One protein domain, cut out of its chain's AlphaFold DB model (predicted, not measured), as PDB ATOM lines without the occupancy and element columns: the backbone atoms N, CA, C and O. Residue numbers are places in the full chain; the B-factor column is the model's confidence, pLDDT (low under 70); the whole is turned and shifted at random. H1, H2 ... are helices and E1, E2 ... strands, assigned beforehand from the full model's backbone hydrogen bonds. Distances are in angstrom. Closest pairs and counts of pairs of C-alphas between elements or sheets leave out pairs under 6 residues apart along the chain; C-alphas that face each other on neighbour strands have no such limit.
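AT A GLANCE: This is residues 21 to 56 and 66 to 111 of the 111 residues of an uncharacterized protein of Riemerella anatipestifer (UniProt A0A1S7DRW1). What shape do these atoms make? Two sheets stand face to face as a small sandwich, the strongly twisted sheet E1 E2 E3 E6 and the hairpin E4 E5, with strands crossed at 85 degrees; H1 covers E2 and E3 beside that hairpin. What is the make-up? The printed part has 82 residues with one named helix and six named strands, in the order E1 E2 E3 H1 E4 E5 E6 along the chain; the class is mostly strand, with 36 of the 45 residues in named elements held by strands, and both sheets, ordered E1 - E2 - E3 - E6 and E4 - E5, are antiparallel. How large is it? It is compact and rounded, 32 by 25 by 23 A, with a radius of gyration of the C-alphas of 12.8 A.

HOW THE PARTS SIT: How does the larger sheet form? E1, residues 25 to 27, E2, residues 34 to 41, and E3, residues 44 to 50, make a meander, each strand the antiparallel neighbour of the one before; N 25 and O 37 are 2.9 A apart, N 38 and O 46 3.0 A. E6, residues 107 to 110, is antiparallel to E3, with N 110 and O 45 3.0 A apart. Where is the helix? H1, residues 68 to 76, is on this sheet at a height of 9.3 A, across the strands; C-alphas 40 and 68 are its closest to E2, 5.1 A. Its O i to N i+4 pairs are within hydrogen-bond range in 4 of 5. What of the other sheet? E4, residues 85 to 91, and E5, residues 96 to 102, form a hairpin, N 88 to O 100 2.9 A; the closest C-alphas of E3 and E5, Tyr 50 and Ala 102, are 4.6 A apart.

IN THESE COORDINATES: Where does E1 begin? C-alpha 25 is at (179.985, 127.807, 142.161). How long are the strands? E2 measures 21.9 A, E3 19.6 A, E4 19.3 A and E5 19.0 A from first to last C-alpha. Where does E6 end? C-alpha 110 is at (185.788, 124.121, 153.513).

THE WHOLE: Is anything missing? Residues 57 to 65 are not printed, and C-alphas 56 and 66 are 19.3 A apart across the cut. Where is confidence low? Residues 30, 42, 79 to 82 and 103 to 111 are under 70 in pLDDT.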
ATOM      1  N   ASN A  21     175.221 123.860 138.112       87.56
ATOM      2  CA  ASN A  21     174.984 125.284 138.385       87.56
ATOM      3  C   ASN A  21     174.068 125.540 139.602       87.56
ATOM      4  O   ASN A  21     174.018 126.672 140.076       87.56
ATOM      5  N   THR A  22     173.299 124.545 140.062       88.38
ATOM      6  CA  THR A  22     172.373 124.699 141.197       88.38
ATOM      7  C   THR A  22     173.044 124.492 142.553       88.38
ATOM      8  O   THR A  22     172.566 125.023 143.554       88.38
ATOM      9  N   LYS A  23     174.159 123.753 142.589       88.06
ATOM     10  CA  LYS A  23     174.862 123.360 143.823       88.06
ATOM     11  C   LYS A  23     176.286 123.896 143.891       88.06
ATOM     12  O   LYS A  23     176.777 124.231 144.965       88.06
ATOM     13  N   ASP A  24     176.935 124.004 142.739       89.88
ATOM     14  CA  ASP A  24     178.328 124.393 142.627       89.88
ATOM     15  C   ASP A  24     178.474 125.865 142.239       89.88
ATOM     16  O   ASP A  24     177.608 126.472 141.601       89.88
ATOM     17  N   LYS A  25     179.633 126.442 142.559       90.88
ATOM     18  CA  LYS A  25     179.985 127.807 142.161       90.88
ATOM     19  C   LYS A  25     181.282 127.824 141.375       90.88
ATOM     20  O   LYS A  25     182.212 127.068 141.639       90.88
ATOM     21  N   HIS A  26     181.348 128.714 140.394       91.25
ATOM     22  CA  HIS A  26     182.522 128.903 139.551       91.25
ATOM     23  C   HIS A  26     182.997 130.350 139.667       91.25
ATOM     24  O   HIS A  26     182.265 131.269 139.305       91.25
ATOM     25  N   TYR A  27     184.214 130.538 140.172       88.12
ATOM     26  CA  TYR A  27     184.827 131.840 140.399       88.12
ATOM     27  C   TYR A  27     185.943 132.077 139.383       88.12
ATOM     28  O   TYR A  27     187.018 131.476 139.455       88.12
ATOM     29  N   GLU A  28     185.679 132.967 138.427       84.94
ATOM     30  CA  GLU A  28     186.627 133.374 137.390       84.94
ATOM     31  C   GLU A  28     187.050 134.835 137.622       84.94
ATOM     32  O   GLU A  28     186.225 135.749 137.622       84.94
ATOM     33  N   HIS A  29     188.343 135.067 137.851       79.25
ATOM     34  CA  HIS A  29     188.898 136.372 138.195       79.25
ATOM     35  C   HIS A  29     190.177 136.670 137.400       79.25
ATOM     36  O   HIS A  29     191.135 135.910 137.419       79.25
ATOM     37  N   LYS A  30     190.257 137.857 136.778       67.19
ATOM     38  CA  LYS A  30     191.417 138.268 135.956       67.19
ATOM     39  C   LYS A  30     192.745 138.412 136.719       67.19
ATOM     40  O   LYS A  30     193.796 138.377 136.095       67.19
ATOM     41  N   LYS A  31     192.710 138.635 138.040       70.12
ATOM     42  CA  LYS A  31     193.893 138.913 138.886       70.12
ATOM     43  C   LYS A  31     193.996 138.004 140.119       70.12
ATOM     44  O   LYS A  31     194.810 138.260 140.998       70.12
ATOM     45  N   LYS A  32     193.135 136.991 140.223       74.44
ATOM     46  CA  LYS A  32     193.121 136.024 141.330       74.44
ATOM     47  C   LYS A  32     193.123 134.614 140.755       74.44
ATOM     48  O   LYS A  32     192.898 134.430 139.562       74.44
ATOM     49  N   ILE A  33     193.384 133.627 141.602       79.00
ATOM     50  CA  ILE A  33     193.321 132.223 141.204       79.00
ATOM     51  C   ILE A  33     191.870 131.881 140.853       79.00
ATOM     52  O   ILE A  33     190.960 132.194 141.621       79.00
ATOM     53  N   ASN A  34     191.661 131.259 139.693       86.38
ATOM     54  CA  ASN A  34     190.349 130.758 139.304       86.38
ATOM     55  C   ASN A  34     190.086 129.428 139.997       86.38
ATOM     56  O   ASN A  34     190.976 128.575 140.071       86.38
ATOM     57  N   TYR A  35     188.862 129.231 140.471       88.06
ATOM     58  CA  TYR A  35     188.507 127.996 141.151       88.06
ATOM     59  C   TYR A  35     187.028 127.666 141.028       88.06
ATOM     60  O   TYR A  35     186.183 128.512 140.728       88.06
ATOM     61  N   PHE A  36     186.730 126.400 141.265       89.31
ATOM     62  CA  PHE A  36     185.380 125.910 141.463       89.31
ATOM     63  C   PHE A  36     185.183 125.537 142.919       89.31
ATOM     64  O   PHE A  36     186.055 124.920 143.521       89.31
ATOM     65  N   GLU A  37     184.025 125.875 143.454       89.69
ATOM     66  CA  GLU A  37     183.525 125.342 144.708       89.69
ATOM     67  C   GLU A  37     182.517 124.253 144.354       89.69
ATOM     68  O   GLU A  37     181.434 124.539 143.844       89.69
ATOM     69  N   ILE A  38     182.934 123.005 144.546       88.44
ATOM     70  CA  ILE A  38     182.162 121.817 144.194       88.44
ATOM     71  C   ILE A  38     181.607 121.219 145.478       88.44
ATOM     72  O   ILE A  38     182.369 120.908 146.399       88.44
ATOM     73  N   ASP A  39     180.294 121.034 145.516       86.69
ATOM     74  CA  ASP A  39     179.623 120.335 146.601       86.69
ATOM     75  C   ASP A  39     179.868 118.826 146.462       86.69
ATOM     76  O   ASP A  39     179.612 118.222 145.415       86.69
ATOM     77  N   VAL A  40     180.446 118.200 147.481       79.75
ATOM     78  CA  VAL A  40     180.771 116.764 147.434       79.75
ATOM     79  C   VAL A  40     179.781 115.945 148.271       79.75
ATOM     80  O   VAL A  40     179.611 114.742 148.046       79.75
ATOM     81  N   ASN A  41     179.094 116.611 149.187       73.06
ATOM     82  CA  ASN A  41     177.950 116.173 149.971       73.06
ATOM     83  C   ASN A  41     177.316 117.429 150.595       73.06
ATOM     84  O   ASN A  41     178.022 118.412 150.791       73.06
ATOM     85  N   ASP A  42     176.053 117.348 151.029       69.75
ATOM     86  CA  ASP A  42     175.272 118.500 151.535       69.75
ATOM     87  C   ASP A  42     175.917 119.269 152.714       69.75
ATOM     88  O   ASP A  42     175.396 120.291 153.157       69.75
ATOM     89  N   THR A  43     177.039 118.780 153.251       70.50
ATOM     90  CA  THR A  43     177.793 119.385 154.348       70.50
ATOM     91  C   THR A  43     179.219 119.810 154.005       70.50
ATOM     92  O   THR A  43     179.826 120.464 154.843       70.50
ATOM     93  N   LYS A  44     179.794 119.455 152.845       77.69
ATOM     94  CA  LYS A  44     181.192 119.805 152.528       77.69
ATOM     95  C   LYS A  44     181.385 120.263 151.103       77.69
ATOM     96  O   LYS A  44     180.901 119.671 150.134       77.69
ATOM     97  N   LYS A  45     182.248 121.265 150.989       83.56
ATOM     98  CA  LYS A  45     182.639 121.844 149.716       83.56
ATOM     99  C   LYS A  45     184.131 121.756 149.519       83.56
ATOM    100  O   LYS A  45     184.919 121.807 150.463       83.56
ATOM    101  N   ILE A  46     184.518 121.608 148.259       84.06
ATOM    102  CA  ILE A  46     185.918 121.471 147.884       84.06
ATOM    103  C   ILE A  46     186.255 122.499 146.827       84.06
ATOM    104  O   ILE A  46     185.578 122.620 145.803       84.06
ATOM    105  N   HIS A  47     187.330 123.236 147.095       87.38
ATOM    106  CA  HIS A  47     187.898 124.178 146.148       87.38
ATOM    107  C   HIS A  47     188.815 123.455 145.166       87.38
ATOM    108  O   HIS A  47     189.794 122.818 145.550       87.38
ATOM    109  N   PHE A  48     188.489 123.571 143.883       86.94
ATOM    110  CA  PHE A  48     189.265 123.054 142.764       86.94
ATOM    111  C   PHE A  48     189.832 124.223 141.965       86.94
ATOM    112  O   PHE A  48     189.144 124.813 141.128       86.94
ATOM    113  N   GLN A  49     191.088 124.567 142.233       86.62
ATOM    114  CA  GLN A  49     191.777 125.649 141.532       86.62
ATOM    115  C   GLN A  49     192.270 125.198 140.156       86.62
ATOM    116  O   GLN A  49     192.680 124.050 139.978       86.62
ATOM    117  N   TYR A  50     192.261 126.102 139.179       85.31
ATOM    118  CA  TYR A  50     192.749 125.816 137.832       85.31
ATOM    119  C   TYR A  50     193.410 127.041 137.181       85.31
ATOM    120  O   TYR A  50     193.034 128.192 137.412       85.31
ATOM    121  N   GLY A  51     194.406 126.785 136.329       79.19
ATOM    122  CA  GLY A  51     195.056 127.811 135.514       79.19
ATOM    123  C   GLY A  51     194.283 128.116 134.227       79.19
ATOM    124  O   GLY A  51     193.572 127.264 133.700       79.19
ATOM    125  N   ILE A  52     194.465 129.315 133.670       73.81
ATOM    126  CA  ILE A  52     193.779 129.762 132.438       73.81
ATOM    127  C   ILE A  52     194.065 128.818 131.253       73.81
ATOM    128  O   ILE A  52     193.174 128.525 130.460       73.81
ATOM    129  N   TYR A  53     195.280 128.273 131.175       74.44
ATOM    130  CA  TYR A  53     195.695 127.335 130.125       74.44
ATOM    131  C   TYR A  53     195.169 125.904 130.309       74.44
ATOM    132  O   TYR A  53     195.293 125.079 129.408       74.44
ATOM    133  N   ASN A  54     194.539 125.600 131.447       80.31
ATOM    134  CA  ASN A  54     194.012 124.270 131.761       80.31
ATOM    135  C   ASN A  54     192.546 124.094 131.333       80.31
ATOM    136  O   ASN A  54     191.859 123.189 131.817       80.31
ATOM    137  N   VAL A  55     192.058 124.957 130.441       85.88
ATOM    138  CA  VAL A  55     190.677 124.956 129.959       85.88
ATOM    139  C   VAL A  55     190.646 124.541 128.496       85.88
ATOM    140  O   VAL A  55     191.334 125.119 127.659       85.88
ATOM    141  N   ARG A  56     189.808 123.556 128.165       91.00
ATOM    142  CA  ARG A  56     189.574 123.139 126.774       91.00
ATOM    143  C   ARG A  56     188.098 122.910 126.502       91.00
ATOM    144  O   ARG A  56     187.363 122.473 127.381       91.00
ATOM    145  N   ILE A  66     181.804 110.879 137.550       84.88
ATOM    146  CA  ILE A  66     181.757 110.293 138.886       84.88
ATOM    147  C   ILE A  66     180.624 110.938 139.690       84.88
ATOM    148  O   ILE A  66     180.466 112.156 139.699       84.88
ATOM    149  N   ASN A  67     179.844 110.117 140.393       82.00
ATOM    150  CA  ASN A  67     178.837 110.584 141.348       82.00
ATOM    151  C   ASN A  67     179.509 111.281 142.555       82.00
ATOM    152  O   ASN A  67     180.574 110.855 143.004       82.00
ATOM    153  N   ARG A  68     178.860 112.301 143.129       81.88
ATOM    154  CA  ARG A  68     179.313 113.053 144.315       81.88
ATOM    155  C   ARG A  68     179.673 112.174 145.524       81.88
ATOM    156  O   ARG A  68     180.742 112.339 146.105       81.88
ATOM    157  N   THR A  69     178.887 111.142 145.833       77.81
ATOM    158  CA  THR A  69     179.195 110.181 146.912       77.81
ATOM    159  C   THR A  69     180.469 109.377 146.638       77.81
ATOM    160  O   THR A  69     181.189 109.000 147.560       77.81
ATOM    161  N   CYS A  70     180.772 109.093 145.370       80.75
ATOM    162  CA  CYS A  70     182.030 108.451 144.997       80.75
ATOM    163  C   CYS A  70     183.192 109.450 145.027       80.75
ATOM    164  O   CYS A  70     184.294 109.082 145.426       80.75
ATOM    165  N   LEU A  71     182.943 110.709 144.657       82.69
ATOM    166  CA  LEU A  71     183.928 111.785 144.711       82.69
ATOM    167  C   LEU A  71     184.455 111.995 146.142       82.69
ATOM    168  O   LEU A  71     185.669 112.073 146.316       82.69
ATOM    169  N   SER A  72     183.589 111.975 147.167       79.31
ATOM    170  CA  SER A  72     184.021 112.092 148.575       79.31
ATOM    171  C   SER A  72     184.998 110.983 148.980       79.31
ATOM    172  O   SER A  72     186.031 111.247 149.600       79.31
ATOM    173  N   LYS A  73     184.710 109.738 148.580       80.00
ATOM    174  CA  LYS A  73     185.560 108.572 148.861       80.00
ATOM    175  C   LYS A  73     186.898 108.652 148.133       80.00
ATOM    176  O   LYS A  73     187.921 108.309 148.718       80.00
ATOM    177  N   ILE A  74     186.894 109.082 146.871       80.06
ATOM    178  CA  ILE A  74     188.120 109.225 146.075       80.06
ATOM    179  C   ILE A  74     189.022 110.287 146.693       80.06
ATOM    180  O   ILE A  74     190.201 110.025 146.903       80.06
ATOM    181  N   ILE A  75     188.461 111.441 147.058       78.00
ATOM    182  CA  ILE A  75     189.231 112.544 147.636       78.00
ATOM    183  C   ILE A  75     189.811 112.166 149.000       78.00
ATOM    184  O   ILE A  75     190.973 112.461 149.254       78.00
ATOM    185  N   LYS A  76     189.056 111.452 149.847       75.44
ATOM    186  CA  LYS A  76     189.557 110.968 151.146       75.44
ATOM    187  C   LYS A  76     190.778 110.044 151.016       75.44
ATOM    188  O   LYS A  76     191.600 109.992 151.923       75.44
ATOM    189  N   ASN A  77     190.880 109.312 149.909       71.31
ATOM    190  CA  ASN A  77     191.953 108.348 149.656       71.31
ATOM    191  C   ASN A  77     193.090 108.910 148.787       71.31
ATOM    192  O   ASN A  77     194.057 108.194 148.510       71.31
ATOM    193  N   ASP A  78     192.963 110.150 148.320       70.88
ATOM    194  CA  ASP A  78     193.961 110.799 147.482       70.88
ATOM    195  C   ASP A  78     195.135 111.286 148.337       70.88
ATOM    196  O   ASP A  78     194.959 111.856 149.412       70.88
ATOM    197  N   ASN A  79     196.350 111.024 147.872       68.19
ATOM    198  CA  ASN A  79     197.575 111.358 148.582       68.19
ATOM    199  C   ASN A  79     198.704 111.650 147.588       68.19
ATOM    200  O   ASN A  79     198.580 111.422 146.385       68.19
ATOM    201  N   ALA A  80     199.842 112.127 148.098       63.16
ATOM    202  CA  ALA A  80     200.985 112.523 147.275       63.16
ATOM    203  C   ALA A  80     201.519 111.413 146.341       63.16
ATOM    204  O   ALA A  80     202.158 111.742 145.341       63.16
ATOM    205  N   VAL A  81     201.236 110.138 146.643       63.47
ATOM    206  CA  VAL A  81     201.651 108.949 145.878       63.47
ATOM    207  C   VAL A  81     200.610 108.555 144.817       63.47
ATOM    208  O   VAL A  81     200.972 108.022 143.772       63.47
ATOM    209  N   ARG A  82     199.320 108.839 145.044       64.00
ATOM    210  CA  ARG A  82     198.196 108.502 144.148       64.00
ATOM    211  C   ARG A  82     197.503 109.756 143.620       64.00
ATOM    212  O   ARG A  82     196.303 109.923 143.807       64.00
ATOM    213  N   ARG A  83     198.271 110.622 142.955       70.06
ATOM    214  CA  ARG A  83     197.797 111.914 142.440       70.06
ATOM    215  C   ARG A  83     196.721 111.725 141.373       70.06
ATOM    216  O   ARG A  83     197.032 111.449 140.216       70.06
ATOM    217  N   GLN A  84     195.466 111.916 141.764       77.44
ATOM    218  CA  GLN A  84     194.353 111.968 140.826       77.44
ATOM    219  C   GLN A  84     194.331 113.324 140.111       77.44
ATOM    220  O   GLN A  84     194.544 114.380 140.710       77.44
ATOM    221  N   VAL A  85     194.050 113.300 138.814       80.19
ATOM    222  CA  VAL A  85     193.787 114.473 137.984       80.19
ATOM    223  C   VAL A  85     192.287 114.715 137.977       80.19
ATOM    224  O   VAL A  85     191.522 113.899 137.468       80.19
ATOM    225  N   TYR A  86     191.855 115.857 138.498       87.12
ATOM    226  CA  TYR A  86     190.443 116.221 138.515       87.12
ATOM    227  C   TYR A  86     190.119 117.103 137.317       87.12
ATOM    228  O   TYR A  86     190.785 118.108 137.063       87.12
ATOM    229  N   ILE A  87     189.084 116.728 136.571       89.81
ATOM    230  CA  ILE A  87     188.579 117.496 135.439       89.81
ATOM    231  C   ILE A  87     187.123 117.839 135.701       89.81
ATOM    232  O   ILE A  87     186.264 116.957 135.725       89.81
ATOM    233  N   ILE A  88     186.842 119.130 135.840       91.69
ATOM    234  CA  ILE A  88     185.477 119.635 135.966       91.69
ATOM    235  C   ILE A  88     184.899 119.820 134.567       91.69
ATOM    236  O   ILE A  88     185.525 120.410 133.685       91.69
ATOM    237  N   VAL A  89     183.706 119.280 134.363       92.56
ATOM    238  CA  VAL A  89     182.999 119.207 133.090       92.56
ATOM    239  C   VAL A  89     181.785 120.120 133.180       92.56
ATOM    240  O   VAL A  89     180.802 119.792 133.837       92.56
ATOM    241  N   LYS A  90     181.841 121.268 132.508       92.19
ATOM    242  CA  LYS A  90     180.738 122.232 132.446       92.19
ATOM    243  C   LYS A  90     180.091 122.198 131.072       92.19
ATOM    244  O   LYS A  90     180.749 122.470 130.064       92.19
ATOM    245  N   LYS A  91     178.798 121.898 131.017       90.38
ATOM    246  CA  LYS A  91     178.020 121.978 129.777       90.38
ATOM    247  C   LYS A  91     177.782 123.450 129.420       90.38
ATOM    248  O   LYS A  91     177.321 124.221 130.253       90.38
ATOM    249  N   ILE A  92     178.121 123.843 128.193       90.00
ATOM    250  CA  ILE A  92     177.988 125.234 127.703       90.00
ATOM    251  C   ILE A  92     177.023 125.365 126.515       90.00
ATOM    252  O   ILE A  92     176.852 126.446 125.966       90.00
ATOM    253  N   GLY A  93     176.402 124.265 126.098       85.50
ATOM    254  CA  GLY A  93     175.430 124.222 125.012       85.50
ATOM    255  C   GLY A  93     174.893 122.807 124.826       85.50
ATOM    256  O   GLY A  93     175.189 121.914 125.621       85.50
ATOM    257  N   SER A  94     174.137 122.571 123.756       84.06
ATOM    258  CA  SER A  94     173.547 121.252 123.482       84.06
ATOM    259  C   SER A  94     174.605 120.152 123.310       84.06
ATOM    260  O   SER A  94     174.425 119.052 123.823       84.06
ATOM    261  N   ASN A  95     175.734 120.468 122.662       88.38
ATOM    262  CA  ASN A  95     176.772 119.497 122.293       88.38
ATOM    263  C   ASN A  95     178.192 119.857 122.754       88.38
ATOM    264  O   ASN A  95     179.141 119.155 122.394       88.38
ATOM    265  N   TYR A  96     178.360 120.938 123.516       90.62
ATOM    266  CA  TYR A  96     179.675 121.455 123.888       90.62
ATOM    267  C   TYR A  96     179.885 121.433 125.396       90.62
ATOM    268  O   TYR A  96     179.019 121.844 126.172       90.62
ATOM    269  N   TYR A  97     181.080 120.995 125.782       91.50
ATOM    270  CA  TYR A  97     181.518 120.916 127.167       91.50
ATOM    271  C   TYR A  97     182.849 121.647 127.314       91.50
ATOM    272  O   TYR A  97     183.773 121.422 126.527       91.50
ATOM    273  N   LYS A  98     182.956 122.505 128.328       92.12
ATOM    274  CA  LYS A  98     184.233 123.040 128.799       92.12
ATOM    275  C   LYS A  98     184.783 122.115 129.875       92.12
ATOM    276  O   LYS A  98     184.081 121.758 130.815       92.12
ATOM    277  N   LEU A  99     186.037 121.727 129.705       92.12
ATOM    278  CA  LEU A  99     186.785 120.873 130.611       92.12
ATOM    279  C   LEU A  99     187.847 121.721 131.298       92.12
ATOM    280  O   LEU A  99     188.666 122.335 130.614       92.12
ATOM    281  N   TYR A 100     187.840 121.716 132.624       90.69
ATOM    282  CA  TYR A 100     188.768 122.463 133.461       90.69
ATOM    283  C   TYR A 100     189.636 121.469 134.218       90.69
ATOM    284  O   TYR A 100     189.131 120.746 135.075       90.69
ATOM    285  N   SER A 101     190.925 121.395 133.887       87.69
ATOM    286  CA  SER A 101     191.865 120.568 134.644       87.69
ATOM    287  C   SER A 101     192.249 121.304 135.922       87.69
ATOM    288  O   SER A 101     192.974 122.303 135.879       87.69
ATOM    289  N   ALA A 102     191.744 120.811 137.046       82.19
ATOM    290  CA  ALA A 102     192.052 121.346 138.357       82.19
ATOM    291  C   ALA A 102     193.366 120.758 138.875       82.19
ATOM    292  O   ALA A 102     193.659 119.577 138.660       82.19
ATOM    293  N   ASP A 103     194.168 121.586 139.539       67.25
ATOM    294  CA  ASP A 103     195.427 121.132 140.115       67.25
ATOM    295  C   ASP A 103     195.181 120.437 141.461       67.25
ATOM    296  O   ASP A 103     194.513 120.955 142.356       67.25
ATOM    297  N   HIS A 104     195.739 119.238 141.598       57.16
ATOM    298  CA  HIS A 104     195.648 118.383 142.775       57.16
ATOM    299  C   HIS A 104     196.266 118.984 144.051       57.16
ATOM    300  O   HIS A 104     195.931 118.503 145.137       57.16
ATOM    301  N   ILE A 105     197.152 119.984 143.932       53.06
ATOM    302  CA  ILE A 105     197.916 120.587 145.045       53.06
ATOM    303  C   ILE A 105     197.086 121.603 145.844       53.06
ATOM    304  O   ILE A 105     197.318 121.780 147.036       53.06
ATOM    305  N   PHE A 106     196.078 122.228 145.235       53.56
ATOM    306  CA  PHE A 106     195.330 123.329 145.852       53.56
ATOM    307  C   PHE A 106     193.897 122.937 146.209       53.56
ATOM    308  O   PHE A 106     192.932 123.583 145.796       53.56
ATOM    309  N   ARG A 107     193.765 121.842 146.958       59.84
ATOM    310  CA  ARG A 107     192.481 121.391 147.493       59.84
ATOM    311  C   ARG A 107     192.339 121.858 148.928       59.84
ATOM    312  O   ARG A 107     193.004 121.338 149.817       59.84
ATOM    313  N   THR A 108     191.436 122.804 149.134       60.19
ATOM    314  CA  THR A 108     191.012 123.223 150.468       60.19
ATOM    315  C   THR A 108     189.620 122.658 150.708       60.19
ATOM    316  O   THR A 108     188.698 122.929 149.933       60.19
ATOM    317  N   ILE A 109     189.487 121.821 151.739       61.34
ATOM    318  CA  ILE A 109     188.181 121.425 152.268       61.34
ATOM    319  C   ILE A 109     187.675 122.618 153.070       61.34
ATOM    320  O   ILE A 109     188.400 123.124 153.926       61.34
ATOM    321  N   ILE A 110     186.469 123.074 152.756       60.41
ATOM    322  CA  ILE A 110     185.788 124.121 153.513       60.41
ATOM    323  C   ILE A 110     184.661 123.444 154.281       60.41
ATOM    324  O   ILE A 110     183.815 122.790 153.662       60.41
ATOM    325  N   ASP A 111     184.728 123.564 155.608       50.97
ATOM    326  CA  ASP A 111     183.639 123.243 156.535       50.97
ATOM    327  C   ASP A 111     182.664 124.430 156.634       50.97
ATOM    328  O   ASP A 111     183.127 125.596 156.557       50.97
TER     329      ASP A 111